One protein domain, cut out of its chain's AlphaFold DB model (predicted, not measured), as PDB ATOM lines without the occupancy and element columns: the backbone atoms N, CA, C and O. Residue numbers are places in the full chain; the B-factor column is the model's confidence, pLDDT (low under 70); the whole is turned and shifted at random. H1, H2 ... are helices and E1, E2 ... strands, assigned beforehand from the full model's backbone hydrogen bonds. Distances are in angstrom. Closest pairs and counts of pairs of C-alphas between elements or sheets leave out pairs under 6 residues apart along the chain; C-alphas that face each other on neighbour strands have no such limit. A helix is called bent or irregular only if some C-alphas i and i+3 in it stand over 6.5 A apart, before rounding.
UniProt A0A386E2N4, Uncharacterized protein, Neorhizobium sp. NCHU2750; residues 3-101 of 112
ATOM      1  N   LYS A   3     -32.653  18.343  37.927       95.06
ATOM      2  CA  LYS A   3     -31.744  19.284  37.282       95.06
ATOM      3  C   LYS A   3     -31.096  20.158  38.345       95.06
ATOM      4  O   LYS A   3     -31.791  20.770  39.155       95.06
ATOM      5  N   VAL A   4     -29.773  20.239  38.315       94.50
ATOM      6  CA  VAL A   4     -28.969  21.077  39.204       94.50
ATOM      7  C   VAL A   4     -28.276  22.137  38.370       94.50
ATOM      8  O   VAL A   4     -27.579  21.807  37.421       94.50
ATOM      9  N   ILE A   5     -28.444  23.407  38.713       94.94
ATOM     10  CA  ILE A   5     -27.678  24.507  38.122       94.94
ATOM     11  C   ILE A   5     -26.638  24.933  39.150       94.94
ATOM     12  O   ILE A   5     -27.001  25.380  40.234       94.94
ATOM     13  N   LEU A   6     -25.365  24.776  38.809       92.25
ATOM     14  CA  LEU A   6     -24.209  25.008  39.660       92.25
ATOM     15  C   LEU A   6     -23.456  26.273  39.231       92.25
ATOM     16  O   LEU A   6     -23.067  26.423  38.070       92.25
ATOM     17  N   PHE A   7     -23.191  27.136  40.212       89.44
ATOM     18  CA  PHE A   7     -22.447  28.393  40.062       89.44
ATOM     19  C   PHE A   7     -21.056  28.354  40.724       89.44
ATOM     20  O   PHE A   7     -20.424  29.395  40.882       89.44
ATOM     21  N   GLY A   8     -20.579  27.173  41.131       84.44
ATOM     22  CA  GLY A   8     -19.340  26.993  41.901       84.44
ATOM     23  C   GLY A   8     -19.580  26.927  43.413       84.44
ATOM     24  O   GLY A   8     -20.725  26.890  43.861       84.44
ATOM     25  N   ALA A   9     -18.509  26.882  44.208       83.25
ATOM     26  CA  ALA A   9     -18.599  26.953  45.670       83.25
ATOM     27  C   ALA A   9     -18.684  28.414  46.119       83.25
ATOM     28  O   ALA A   9     -18.032  29.258  45.519       83.25
ATOM     29  N   ASN A  10     -19.456  28.759  47.152       86.88
ATOM     30  CA  ASN A  10     -19.432  30.120  47.688       86.88
ATOM     31  C   ASN A  10     -18.140  30.347  48.485       86.88
ATOM     32  O   ASN A  10     -18.084  30.114  49.689       86.88
ATOM     33  N   THR A  11     -17.087  30.764  47.795       81.88
ATOM     34  CA  THR A  11     -15.800  31.137  48.383       81.88
ATOM     35  C   THR A  11     -15.403  32.524  47.884       81.88
ATOM     36  O   THR A  11     -15.865  32.943  46.816       81.88
ATOM     37  N   PRO A  12     -14.504  33.234  48.588       80.00
ATOM     38  CA  PRO A  12     -13.957  34.504  48.104       80.00
ATOM     39  C   PRO A  12     -13.300  34.410  46.717       80.00
ATOM     40  O   PRO A  12     -13.192  35.410  46.012       80.00
ATOM     41  N   GLU A  13     -12.878  33.210  46.312       78.06
ATOM     42  CA  GLU A  13     -12.261  32.947  45.011       78.06
ATOM     43  C   GLU A  13     -13.254  32.512  43.925       78.06
ATOM     44  O   GLU A  13     -12.854  32.304  42.775       78.06
ATOM     45  N   ASN A  14     -14.545  32.360  44.242       76.88
ATOM     46  CA  ASN A  14     -15.532  31.998  43.236       76.88
ATOM     47  C   ASN A  14     -15.650  33.094  42.175       76.88
ATOM     48  O   ASN A  14     -15.832  34.278  42.467       76.88
ATOM     49  N   ARG A  15     -15.576  32.681  40.910       77.44
ATOM     50  CA  ARG A  15     -15.754  33.552  39.757       77.44
ATOM     51  C   ARG A  15     -16.971  33.103  38.967       77.44
ATOM     52  O   ARG A  15     -16.969  32.047  38.340       77.44
ATOM     53  N   ILE A  16     -17.991  33.960  38.938       84.50
ATOM     54  CA  ILE A  16     -19.104  33.811  38.001       84.50
ATOM     55  C   ILE A  16     -18.565  34.079  36.596       84.50
ATOM     56  O   ILE A  16     -18.083  35.177  36.310       84.50
ATOM     57  N   ASN A  17     -18.690  33.100  35.706       85.81
ATOM     58  CA  ASN A  17     -18.392  33.294  34.293       85.81
ATOM     59  C   ASN A  17     -19.496  34.151  33.669       85.81
ATOM     60  O   ASN A  17     -20.665  33.773  33.705       85.81
ATOM     61  N   ILE A  18     -19.144  35.314  33.120       90.44
ATOM     62  CA  ILE A  18     -20.106  36.253  32.533       90.44
ATOM     63  C   ILE A  18     -19.879  36.326  31.028       90.44
ATOM     64  O   ILE A  18     -18.767  36.588  30.576       90.44
ATOM     65  N   ALA A  19     -20.952  36.167  30.260       90.56
ATOM     66  CA  ALA A  19     -20.985  36.485  28.842       90.56
ATOM     67  C   ALA A  19     -21.881  37.705  28.590       90.56
ATOM     68  O   ALA A  19     -22.749  38.052  29.396       90.56
ATOM     69  N   GLN A  20     -21.674  38.367  27.452       90.75
ATOM     70  CA  GLN A  20     -22.541  39.440  26.984       90.75
ATOM     71  C   GLN A  20     -23.260  38.985  25.717       90.75
ATOM     72  O   GLN A  20     -22.623  38.609  24.736       90.75
ATOM     73  N   ARG A  21     -24.593  39.023  25.733       85.31
ATOM     74  CA  ARG A  21     -25.439  38.700  24.578       85.31
ATOM     75  C   ARG A  21     -26.521  39.755  24.429       85.31
ATOM     76  O   ARG A  21     -27.190  40.091  25.403       85.31
ATOM     77  N   ASN A  22     -26.683  40.300  23.224       87.88
ATOM     78  CA  ASN A  22     -27.680  41.337  22.920       87.88
ATOM     79  C   ASN A  22     -27.657  42.514  23.920       87.88
ATOM     80  O   ASN A  22     -28.698  42.973  24.386       87.88
ATOM     81  N   GLY A  23     -26.460  42.947  24.330       87.94
ATOM     82  CA  GLY A  23     -26.275  44.024  25.310       87.94
ATOM     83  C   GLY A  23     -26.543  43.646  26.775       87.94
ATOM     84  O   GLY A  23     -26.273  44.456  27.657       87.94
ATOM     85  N   LYS A  24     -27.011  42.426  27.068       90.50
ATOM     86  CA  LYS A  24     -27.282  41.941  28.429       90.50
ATOM     87  C   LYS A  24     -26.131  41.083  28.949       90.50
ATOM     88  O   LYS A  24     -25.583  40.261  28.217       90.50
ATOM     89  N   LYS A  25     -25.782  41.267  30.227       91.31
ATOM     90  CA  LYS A  25     -24.841  40.397  30.944       91.31
ATOM     91  C   LYS A  25     -25.584  39.162  31.448       91.31
ATOM     92  O   LYS A  25     -26.580  39.295  32.155       91.31
ATOM     93  N   ILE A  26     -25.080  37.988  31.100       94.00
ATOM     94  CA  ILE A  26     -25.618  36.683  31.488       94.00
ATOM     95  C   ILE A  26     -24.535  35.888  32.213       94.00
ATOM     96  O   ILE A  26     -23.360  35.976  31.860       94.00
ATOM     97  N   ALA A  27     -24.920  35.136  33.238       92.75
ATOM     98  CA  ALA A  27     -24.034  34.191  33.898       92.75
ATOM     99  C   ALA A  27     -24.056  32.856  33.144       92.75
ATOM    100  O   ALA A  27     -25.121  32.368  32.766       92.75
ATOM    101  N   LEU A  28     -22.884  32.265  32.944       92.25
ATOM    102  CA  LEU A  28     -22.724  30.905  32.452       92.25
ATOM    103  C   LEU A  28     -22.578  29.978  33.658       92.25
ATOM    104  O   LEU A  28     -21.634  30.111  34.438       92.25
ATOM    105  N   ALA A  29     -23.523  29.056  33.805       92.31
ATOM    106  CA  ALA A  29     -23.568  28.080  34.884       92.31
ATOM    107  C   ALA A  29     -23.475  26.658  34.327       92.31
ATOM    108  O   ALA A  29     -23.871  26.397  33.188       92.31
ATOM    109  N   VAL A  30     -22.975  25.728  35.138       91.81
ATOM    110  CA  VAL A  30     -22.968  24.305  34.786       91.81
ATOM    111  C   VAL A  30     -24.322  23.721  35.158       91.81
ATOM    112  O   VAL A  30     -24.754  23.834  36.298       91.81
ATOM    113  N   SER A  31     -25.002  23.092  34.211       93.62
ATOM    114  CA  SER A  31     -26.220  22.331  34.460       93.62
ATOM    115  C   SER A  31     -25.886  20.845  34.499       93.62
ATOM    116  O   SER A  31     -25.300  20.317  33.555       93.62
ATOM    117  N   LEU A  32     -26.300  20.185  35.575       92.19
ATOM    118  CA  LEU A  32     -26.236  18.744  35.782       92.19
ATOM    119  C   LEU A  32     -27.647  18.184  35.680       92.19
ATOM    120  O   LEU A  32     -28.558  18.681  36.344       92.19
ATOM    121  N   GLU A  33     -27.835  17.147  34.883       92.38
ATOM    122  CA  GLU A  33     -29.083  16.389  34.861       92.38
ATOM    123  C   GLU A  33     -28.806  15.011  35.450       92.38
ATOM    124  O   GLU A  33     -28.012  14.241  34.910       92.38
ATOM    125  N   LEU A  34     -29.415  14.765  36.609       90.12
ATOM    126  CA  LEU A  34     -29.294  13.542  37.387       90.12
ATOM    127  C   LEU A  34     -30.475  12.644  37.030       90.12
ATOM    128  O   LEU A  34     -31.631  13.056  37.206       90.12
ATOM    129  N   ASP A  35     -30.195  11.418  36.587       87.38
ATOM    130  CA  ASP A  35     -31.224  10.417  36.281       87.38
ATOM    131  C   ASP A  35     -31.816   9.789  37.556       87.38
ATOM    132  O   ASP A  35     -31.770   8.586  37.795       87.38
ATOM    133  N   VAL A  36     -32.322  10.655  38.435       86.12
ATOM    134  CA  VAL A  36     -32.976  10.315  39.699       86.12
ATOM    135  C   VAL A  36     -34.218  11.192  39.883       86.12
ATOM    136  O   VAL A  36     -34.387  12.234  39.232       86.12
ATOM    137  N   ILE A  37     -35.098  10.777  40.787       89.38
ATOM    138  CA  ILE A  37     -36.231  11.571  41.283       89.38
ATOM    139  C   ILE A  37     -36.094  11.782  42.789       89.38
ATOM    140  O   ILE A  37     -35.355  11.056  43.452       89.38
ATOM    141  N   SER A  38     -36.805  12.766  43.336       87.12
ATOM    142  CA  SER A  38     -36.749  13.109  44.763       87.12
ATOM    143  C   SER A  38     -37.122  11.943  45.687       87.12
ATOM    144  O   SER A  38     -36.586  11.838  46.788       87.12
ATOM    145  N   GLU A  39     -37.990  11.044  45.220       85.00
ATOM    146  CA  GLU A  39     -38.408   9.828  45.926       85.00
ATOM    147  C   GLU A  39     -37.344   8.722  45.947       85.00
ATOM    148  O   GLU A  39     -37.506   7.762  46.687       85.00
ATOM    149  N   ARG A  40     -36.284   8.844  45.138       85.25
ATOM    150  CA  ARG A  40     -35.212   7.847  44.977       85.25
ATOM    151  C   ARG A  40     -33.825   8.472  45.134       85.25
ATOM    152  O   ARG A  40     -32.875   8.114  44.441       85.25
ATOM    153  N   LEU A  41     -33.698   9.463  46.015       85.06
ATOM    154  CA  LEU A  41     -32.419  10.140  46.263       85.06
ATOM    155  C   LEU A  41     -31.350   9.213  46.844       85.06
ATOM    156  O   LEU A  41     -30.168   9.510  46.739       85.06
ATOM    157  N   GLU A  42     -31.745   8.111  47.470       83.38
ATOM    158  CA  GLU A  42     -30.847   7.055  47.929       83.38
ATOM    159  C   GLU A  42     -30.060   6.393  46.787       83.38
ATOM    160  O   GLU A  42     -28.952   5.911  47.019       83.38
ATOM    161  N   ASP A  43     -30.574   6.442  45.554       83.56
ATOM    162  CA  ASP A  43     -29.882   5.929  44.369       83.56
ATOM    163  C   ASP A  43     -28.791   6.895  43.867       83.56
ATOM    164  O   ASP A  43     -27.953   6.523  43.040       83.56
ATOM    165  N   LEU A  44     -28.758   8.134  44.381       84.81
ATOM    166  CA  LEU A  44     -27.768   9.150  44.028       84.81
ATOM    167  C   LEU A  44     -26.418   8.848  44.705       84.81
ATOM    168  O   LEU A  44     -26.063   9.399  45.748       84.81
ATOM    169  N   ASN A  45     -25.654   7.948  44.090       82.50
ATOM    170  CA  ASN A  45     -24.308   7.555  44.513       82.50
ATOM    171  C   ASN A  45     -23.223   8.113  43.567       82.50
ATOM    172  O   ASN A  45     -23.507   8.887  42.655       82.50
ATOM    173  N   SER A  46     -21.954   7.758  43.789       79.44
ATOM    174  CA  SER A  46     -20.825   8.256  42.981       79.44
ATOM    175  C   SER A  46     -20.776   7.715  41.544       79.44
ATOM    176  O   SER A  46     -19.989   8.213  40.746       79.44
ATOM    177  N   GLN A  47     -21.593   6.712  41.217       79.44
ATOM    178  CA  GLN A  47     -21.738   6.110  39.888       79.44
ATOM    179  C   GLN A  47     -23.022   6.564  39.176       79.44
ATOM    180  O   GLN A  47     -23.312   6.082  38.083       79.44
ATOM    181  N   ALA A  48     -23.809   7.461  39.785       80.69
ATOM    182  CA  ALA A  48     -25.016   7.983  39.161       80.69
ATOM    183  C   ALA A  48     -24.675   8.640  37.814       80.69
ATOM    184  O   ALA A  48     -23.743   9.442  37.721       80.69
ATOM    185  N   ALA A  49     -25.428   8.292  36.770       81.94
ATOM    186  CA  ALA A  49     -25.251   8.887  35.454       81.94
ATOM    187  C   ALA A  49     -25.638  10.371  35.500       81.94
ATOM    188  O   ALA A  49     -26.717  10.730  35.980       81.94
ATOM    189  N   VAL A  50     -24.749  11.226  34.990       85.62
ATOM    190  CA  VAL A  50     -24.937  12.678  34.967       85.62
ATOM    191  C   VAL A  50     -24.635  13.223  33.587       85.62
ATOM    192  O   VAL A  50     -23.561  12.984  33.037       85.62
ATOM    193  N   ASN A  51     -25.564  14.014  33.055       89.38
ATOM    194  CA  ASN A  51     -25.323  14.813  31.860       89.38
ATOM    195  C   ASN A  51     -24.910  16.231  32.253       89.38
ATOM    196  O   ASN A  51     -25.579  16.881  33.057       89.38
ATOM    197  N   PHE A  52     -23.822  16.713  31.654       89.88
ATOM    198  CA  PHE A  52     -23.295  18.058  31.871       89.88
ATOM    199  C   PHE A  52     -23.626  18.952  30.680       89.88
ATOM    200  O   PHE A  52     -23.494  18.554  29.525       89.88
ATOM    201  N   SER A  53     -24.011  20.192  30.956       92.19
ATOM    202  CA  SER A  53     -24.174  21.229  29.938       92.19
ATOM    203  C   SER A  53     -23.857  22.607  30.510       92.19
ATOM    204  O   SER A  53     -23.794  22.787  31.725       92.19
ATOM    205  N   ILE A  54     -23.655  23.593  29.638       92.50
ATOM    206  CA  ILE A  54     -23.569  25.003  30.033       92.50
ATOM    207  C   ILE A  54     -24.945  25.626  29.819       92.50
ATOM    208  O   ILE A  54     -25.587  25.406  28.793       92.50
ATOM    209  N   THR A  55     -25.406  26.402  30.791       93.44
ATOM    210  CA  THR A  55     -26.701  27.078  30.754       93.44
ATOM    211  C   THR A  55     -26.537  28.557  31.071       93.44
ATOM    212  O   THR A  55     -25.731  28.950  31.914       93.44
ATOM    213  N   GLU A  56     -27.318  29.378  30.374       93.44
ATOM    214  CA  GLU A  56     -27.356  30.823  30.561       93.44
ATOM    215  C   GLU A  56     -28.391  31.179  31.622       93.44
ATOM    216  O   GLU A  56     -29.565  30.830  31.505       93.44
ATOM    217  N   ILE A  57     -27.952  31.896  32.650       92.94
ATOM    218  CA  ILE A  57     -28.792  32.342  33.759       92.94
ATOM    219  C   ILE A  57     -28.713  33.867  33.852       92.94
ATOM    220  O   ILE A  57     -27.634  34.441  33.655       92.94
ATOM    221  N   PRO A  58     -29.819  34.561  34.169       92.31
ATOM    222  CA  PRO A  58     -29.763  35.977  34.507       92.31
ATOM    223  C   PRO A  58     -28.723  36.256  35.607       92.31
ATOM    224  O   PRO A  58     -28.644  35.548  36.612       92.31
ATOM    225  N   LEU A  59     -27.880  37.273  35.404       91.94
ATOM    226  CA  LEU A  59     -26.752  37.548  36.303       91.94
ATOM    227  C   LEU A  59     -27.202  37.874  37.740       91.94
ATOM    228  O   LEU A  59     -26.509  37.542  38.698       91.94
ATOM    229  N   ASP A  60     -28.345  38.530  37.890       92.62
ATOM    230  CA  ASP A  60     -28.984  38.824  39.173       92.62
ATOM    231  C   ASP A  60     -29.398  37.551  39.919       92.62
ATOM    232  O   ASP A  60     -29.136  37.438  41.116       92.62
ATOM    233  N   VAL A  61     -29.947  36.559  39.209       92.50
ATOM    234  CA  VAL A  61     -30.280  35.248  39.782       92.50
ATOM    235  C   VAL A  61     -29.016  34.538  40.266       92.50
ATOM    236  O   VAL A  61     -28.981  34.081  41.405       92.50
ATOM    237  N   ALA A  62     -27.953  34.503  39.456       92.25
ATOM    238  CA  ALA A  62     -26.686  33.876  39.844       92.25
ATOM    239  C   ALA A  62     -26.075  34.525  41.100       92.25
ATOM    240  O   ALA A  62     -25.672  33.834  42.035       92.25
ATOM    241  N   LYS A  63     -26.058  35.863  41.150       91.12
ATOM    242  CA  LYS A  63     -25.575  36.618  42.315       91.12
ATOM    243  C   LYS A  63     -26.398  36.337  43.566       91.12
ATOM    244  O   LYS A  63     -25.820  36.173  44.634       91.12
ATOM    245  N   LYS A  64     -27.725  36.273  43.430       92.81
ATOM    246  CA  LYS A  64     -28.620  35.958  44.543       92.81
ATOM    247  C   LYS A  64     -28.352  34.560  45.095       92.81
ATOM    248  O   LYS A  64     -28.189  34.418  46.297       92.81
ATOM    249  N   VAL A  65     -28.232  33.551  44.229       92.88
ATOM    250  CA  VAL A  65     -27.950  32.172  44.660       92.88
ATOM    251  C   VAL A  65     -26.642  32.097  45.447       92.88
ATOM    252  O   VAL A  65     -26.608  31.455  46.491       92.88
ATOM    253  N   ILE A  66     -25.583  32.779  44.997       90.56
ATOM    254  CA  ILE A  66     -24.301  32.816  45.717       90.56
ATOM    255  C   ILE A  66     -24.436  33.535  47.065       90.56
ATOM    256  O   ILE A  66     -23.962  33.010  48.067       90.56
ATOM    257  N   ALA A  67     -25.108  34.688  47.109       90.06
ATOM    258  CA  ALA A  67     -25.319  35.443  48.347       90.06
ATOM    259  C   ALA A  67     -26.156  34.676  49.389       90.06
ATOM    260  O   ALA A  67     -25.898  34.794  50.584       90.06
ATOM    261  N   ASP A  68     -27.117  33.871  48.933       91.88
ATOM    262  CA  ASP A  68     -27.980  33.042  49.782       91.88
ATOM    263  C   ASP A  68     -27.304  31.711  50.195       91.88
ATOM    264  O   ASP A  68     -27.866  30.943  50.978       91.88
ATOM    265  N   THR A  69     -26.117  31.399  49.664       90.56
ATOM    266  CA  THR A  69     -25.382  30.158  49.954       90.56
ATOM    267  C   THR A  69     -24.382  30.389  51.085       90.56
ATOM    268  O   THR A  69     -23.648  31.370  51.073       90.56
ATOM    269  N   ALA A  70     -24.303  29.482  52.060       89.31
ATOM    270  CA  ALA A  70     -23.299  29.577  53.122       89.31
ATOM    271  C   ALA A  70     -21.864  29.463  52.570       89.31
ATOM    272  O   ALA A  70     -21.628  28.782  51.571       89.31
ATOM    273  N   GLU A  71     -20.897  30.109  53.221       88.12
ATOM    274  CA  GLU A  71     -19.490  30.028  52.813       88.12
ATOM    275  C   GLU A  71     -18.999  28.567  52.790       88.12
ATOM    276  O   GLU A  71     -19.320  27.764  53.669       88.12
ATOM    277  N   GLY A  72     -18.254  28.204  51.746       83.56
ATOM    278  CA  GLY A  72     -17.740  26.853  51.513       83.56
ATOM    279  C   GLY A  72     -18.748  25.867  50.911       83.56
ATOM    280  O   GLY A  72     -18.346  24.777  50.508       83.56
ATOM    281  N   GLN A  73     -20.030  26.228  50.799       86.62
ATOM    282  CA  GLN A  73     -21.064  25.358  50.229       86.62
ATOM    283  C   GLN A  73     -21.234  25.565  48.716       86.62
ATOM    284  O   GLN A  73     -20.986  26.662  48.207       86.62
ATOM    285  N   PRO A  74     -21.665  24.537  47.961       89.56
ATOM    286  CA  PRO A  74     -21.941  24.681  46.538       89.56
ATOM    287  C   PRO A  74     -23.166  25.579  46.315       89.56
ATOM    288  O   PRO A  74     -24.264  25.300  46.796       89.56
ATOM    289  N   ALA A  75     -22.987  26.648  45.540       91.25
ATOM    290  CA  ALA A  75     -24.065  27.539  45.137       91.25
ATOM    291  C   ALA A  75     -24.867  26.867  44.018       91.25
ATOM    292  O   ALA A  75     -24.426  26.822  42.863       91.25
ATOM    293  N   ILE A  76     -26.028  26.307  44.375       93.38
ATOM    294  CA  ILE A  76     -26.859  25.518  43.461       93.38
ATOM    295  C   ILE A  76     -28.336  25.910  43.468       93.38
ATOM    296  O   ILE A  76     -28.908  26.304  44.485       93.38
ATOM    297  N   VAL A  77     -28.977  25.696  42.322       94.62
ATOM    298  CA  VAL A  77     -30.436  25.610  42.186       94.62
ATOM    299  C   VAL A  77     -30.790  24.174  41.835       94.62
ATOM    300  O   VAL A  77     -30.215  23.614  40.908       94.62
ATOM    301  N   VAL A  78     -31.747  23.589  42.553       95.06
ATOM    302  CA  VAL A  78     -32.205  22.213  42.326       95.06
ATOM    303  C   VAL A  78     -33.666  22.244  41.902       95.06
ATOM    304  O   VAL A  78     -34.506  22.861  42.559       95.06
ATOM    305  N   MET A  79     -33.964  21.587  40.788       95.44
ATOM    306  CA  MET A  79     -35.305  21.479  40.232       95.44
ATOM    307  C   MET A  79     -35.619  20.029  39.907       95.44
ATOM    308  O   MET A  79     -34.757  19.285  39.456       95.44
ATOM    309  N   GLU A  80     -36.876  19.645  40.051       94.38
ATOM    310  CA  GLU A  80     -37.389  18.362  39.590       94.38
ATOM    311  C   GLU A  80     -38.525  18.623  38.604       94.38
ATOM    312  O   GLU A  80     -39.481  19.333  38.917       94.38
ATOM    313  N   TYR A  81     -38.392  18.108  37.378       90.88
ATOM    314  CA  TYR A  81     -39.356  18.344  36.289       90.88
ATOM    315  C   TYR A  81     -39.719  19.835  36.101       90.88
ATOM    316  O   TYR A  81     -40.873  20.192  35.870       90.88
ATOM    317  N   GLY A  82     -38.722  20.718  36.237       89.75
ATOM    318  CA  GLY A  82     -38.877  22.170  36.083       89.75
ATOM    319  C   GLY A  82     -39.505  22.893  37.278       89.75
ATOM    320  O   GLY A  82     -39.767  24.090  37.187       89.75
ATOM    321  N   LYS A  83     -39.747  22.201  38.398       93.00
ATOM    322  CA  LYS A  83     -40.305  22.787  39.622       93.00
ATOM    323  C   LYS A  83     -39.264  22.824  40.743       93.00
ATOM    324  O   LYS A  83     -38.418  21.930  40.799       93.00
ATOM    325  N   PRO A  84     -39.320  23.817  41.649       92.62
ATOM    326  CA  PRO A  84     -38.498  23.816  42.854       92.62
ATOM    327  C   PRO A  84     -38.725  22.550  43.685       92.62
ATOM    328  O   PRO A  84     -39.855  22.072  43.803       92.62
ATOM    329  N   VAL A  85     -37.651  22.029  44.270       93.25
ATOM    330  CA  VAL A  85     -37.704  20.885  45.187       93.25
ATOM    331  C   VAL A  85     -37.835  21.344  46.642       93.25
ATOM    332  O   VAL A  85     -37.630  22.514  46.956       93.25
ATOM    333  N   LYS A  86     -38.156  20.409  47.543       93.12
ATOM    334  CA  LYS A  86     -38.120  20.639  48.998       93.12
ATOM    335  C   LYS A  86     -36.673  20.822  49.481       93.12
ATOM    336  O   LYS A  86     -35.774  20.189  48.931       93.12
ATOM    337  N   ASP A  87     -36.465  21.573  50.561       90.88
ATOM    338  CA  ASP A  87     -35.120  21.849  51.101       90.88
ATOM    339  C   ASP A  87     -34.328  20.571  51.413       90.88
ATOM    340  O   ASP A  87     -33.198  20.432  50.972       90.88
ATOM    341  N   ALA A  88     -34.958  19.550  52.003       91.31
ATOM    342  CA  ALA A  88     -34.293  18.269  52.272       91.31
ATOM    343  C   ALA A  88     -33.755  17.558  51.007       91.31
ATOM    344  O   ALA A  88     -32.773  16.817  51.075       91.31
ATOM    345  N   VAL A  89     -34.398  17.755  49.849       92.25
ATOM    346  CA  VAL A  89     -33.915  17.246  48.550       92.25
ATOM    347  C   VAL A  89     -32.736  18.092  48.082       92.25
ATOM    348  O   VAL A  89     -31.723  17.546  47.651       92.25
ATOM    349  N   LYS A  90     -32.861  19.419  48.189       92.31
ATOM    350  CA  LYS A  90     -31.803  20.370  47.838       92.31
ATOM    351  C   LYS A  90     -30.528  20.097  48.637       92.31
ATOM    352  O   LYS A  90     -29.468  20.020  48.028       92.31
ATOM    353  N   ASP A  91     -30.639  19.889  49.944       90.62
ATOM    354  CA  ASP A  91     -29.507  19.654  50.845       90.62
ATOM    355  C   ASP A  91     -28.782  18.350  50.503       90.62
ATOM    356  O   ASP A  91     -27.568  18.338  50.319       90.62
ATOM    357  N   LYS A  92     -29.525  17.257  50.283       90.62
ATOM    358  CA  LYS A  92     -28.938  15.978  49.844       90.62
ATOM    359  C   LYS A  92     -28.204  16.097  48.507       90.62
ATOM    360  O   LYS A  92     -27.134  15.517  48.330       90.62
ATOM    361  N   VAL A  93     -28.780  16.833  47.559       91.81
ATOM    362  CA  VAL A  93     -28.145  17.080  46.260       91.81
ATOM    363  C   VAL A  93     -26.913  17.972  46.422       91.81
ATOM    364  O   VAL A  93     -25.895  17.692  45.797       91.81
ATOM    365  N   ALA A  94     -26.962  18.994  47.279       89.81
ATOM    366  CA  ALA A  94     -25.814  19.842  47.600       89.81
ATOM    367  C   ALA A  94     -24.659  19.029  48.194       89.81
ATOM    368  O   ALA A  94     -23.535  19.138  47.707       89.81
ATOM    369  N   ASP A  95     -24.942  18.149  49.155       89.12
ATOM    370  CA  ASP A  95     -23.953  17.252  49.756       89.12
ATOM    371  C   ASP A  95     -23.306  16.327  48.722       89.12
ATOM    372  O   ASP A  95     -22.097  16.079  48.758       89.12
ATOM    373  N   TRP A  96     -24.103  15.793  47.793       89.69
ATOM    374  CA  TRP A  96     -23.591  14.961  46.709       89.69
ATOM    375  C   TRP A  96     -22.715  15.776  45.746       89.69
ATOM    376  O   TRP A  96     -21.594  15.366  45.438       89.69
ATOM    377  N   VAL A  97     -23.165  16.966  45.334       88.06
ATOM    378  CA  VAL A  97     -22.398  17.869  44.460       88.06
ATOM    379  C   VAL A  97     -21.080  18.269  45.116       88.06
ATOM    380  O   VAL A  97     -20.050  18.206  44.458       88.06
ATOM    381  N   ALA A  98     -21.074  18.605  46.408       84.81
ATOM    382  CA  ALA A  98     -19.858  18.957  47.139       84.81
ATOM    383  C   ALA A  98     -18.823  17.815  47.159       84.81
ATOM    384  O   ALA A  98     -17.617  18.061  47.149       84.81
ATOM    385  N   LYS A  99     -19.280  16.555  47.163       83.75
ATOM    386  CA  LYS A  99     -18.409  15.367  47.123       83.75
ATOM    387  C   LYS A  99     -17.893  15.062  45.716       83.75
ATOM    388  O   LYS A  99     -16.740  14.655  45.569       83.75
ATOM    389  N   CYS A 100     -18.740  15.229  44.703       78.75
ATOM    390  CA  CYS A 100     -18.481  14.758  43.341       78.75
ATOM    391  C   CYS A 100     -17.954  15.843  42.393       78.75
ATOM    392  O   CYS A 100     -17.265  15.523  41.427       78.75
ATOM    393  N   VAL A 101     -18.243  17.116  42.658       71.00
ATOM    394  CA  VAL A 101     -17.885  18.241  41.791       71.00
ATOM    395  C   VAL A 101     -16.923  19.155  42.529       71.00
ATOM    396  O   VAL A 101     -17.277  19.821  43.499       71.00
TER     397      VAL A 101
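Overview. This is residues 3 to 101 of the 112 residues of an uncharacterized protein of Neorhizobium sp. NCHU2750 (UniProt A0A386E2N4). A long, strongly twisted sheet of five strands makes the body, with helices H2 and H3 packed on it. The hairpin E2 and E3 makes one end of the long axis, and small H1 the other. The 99 printed residues run E1, E2, E3, H1, E4, H2, E5, H3, mixed helices and strands; the sheet is branched and its neighbour pairs are antiparallel. It is compact, radius of gyration of the C-alphas 13.5 A, with an elongated outline of 42 by 27 by 23 A.

Arrangement. E3, residues 24 to 34, has E1, residues 3 to 9, and E2, residues 17 to 21, on one side and E4, residues 50 to 58, on the other side. Within hydrogen-bond range are N 6 and O 30 of E1 and E3, 2.8 A, N 19 and O 26 of E2 and E3, 2.9 A, and N 31 and O 53 of E3 and E4, 2.8 A. E5, residues 74 to 80, is the other neighbour of E1, with N 5 and O 77 at 2.8 A. H3, residues 87 to 100, is on the sheet at a height of 8.4 A, over E1 and E5; its closest C-alphas to E5 are Lys 90 and Val 78, 5.8 A. H2, residues 59 to 67, is on the sheet too; the closest C-alphas of H2 and E3 are those of Leu 59 and Ala 27, 4.9 A apart. H1, residues 38 to 43, is not on the sheet; it only just touches residues 89 to 92 of H3, with 3 pairs of C-alphas within 8 A, the closest Ser 38 and Val 89, 6.3 A. H2 and H3 have every O i to N i+4 pair within hydrogen-bond range; H1 has 0 of 2, and 1 of 3 O i to N i+3 pairs.

Along the chain. E1 begins at C-alpha 3 (-31.744, 19.284, 37.282), and H3 ends at C-alpha 100 (-18.481, 14.758, 43.341). E3 is 29.8 A long, E4 23.8 A and H3 19.7 A; E4 bends by 54 degrees at residue 53. H1 is irregular, C-alphas 39 and 42 being 8.3 A apart.

Size, cuts and confidence. The C-alphas farthest apart are those of Gly 23 and Glu 42, 43.6 A. The printed part has no cut and no long link, and no printed residue is under 70 in pLDDT.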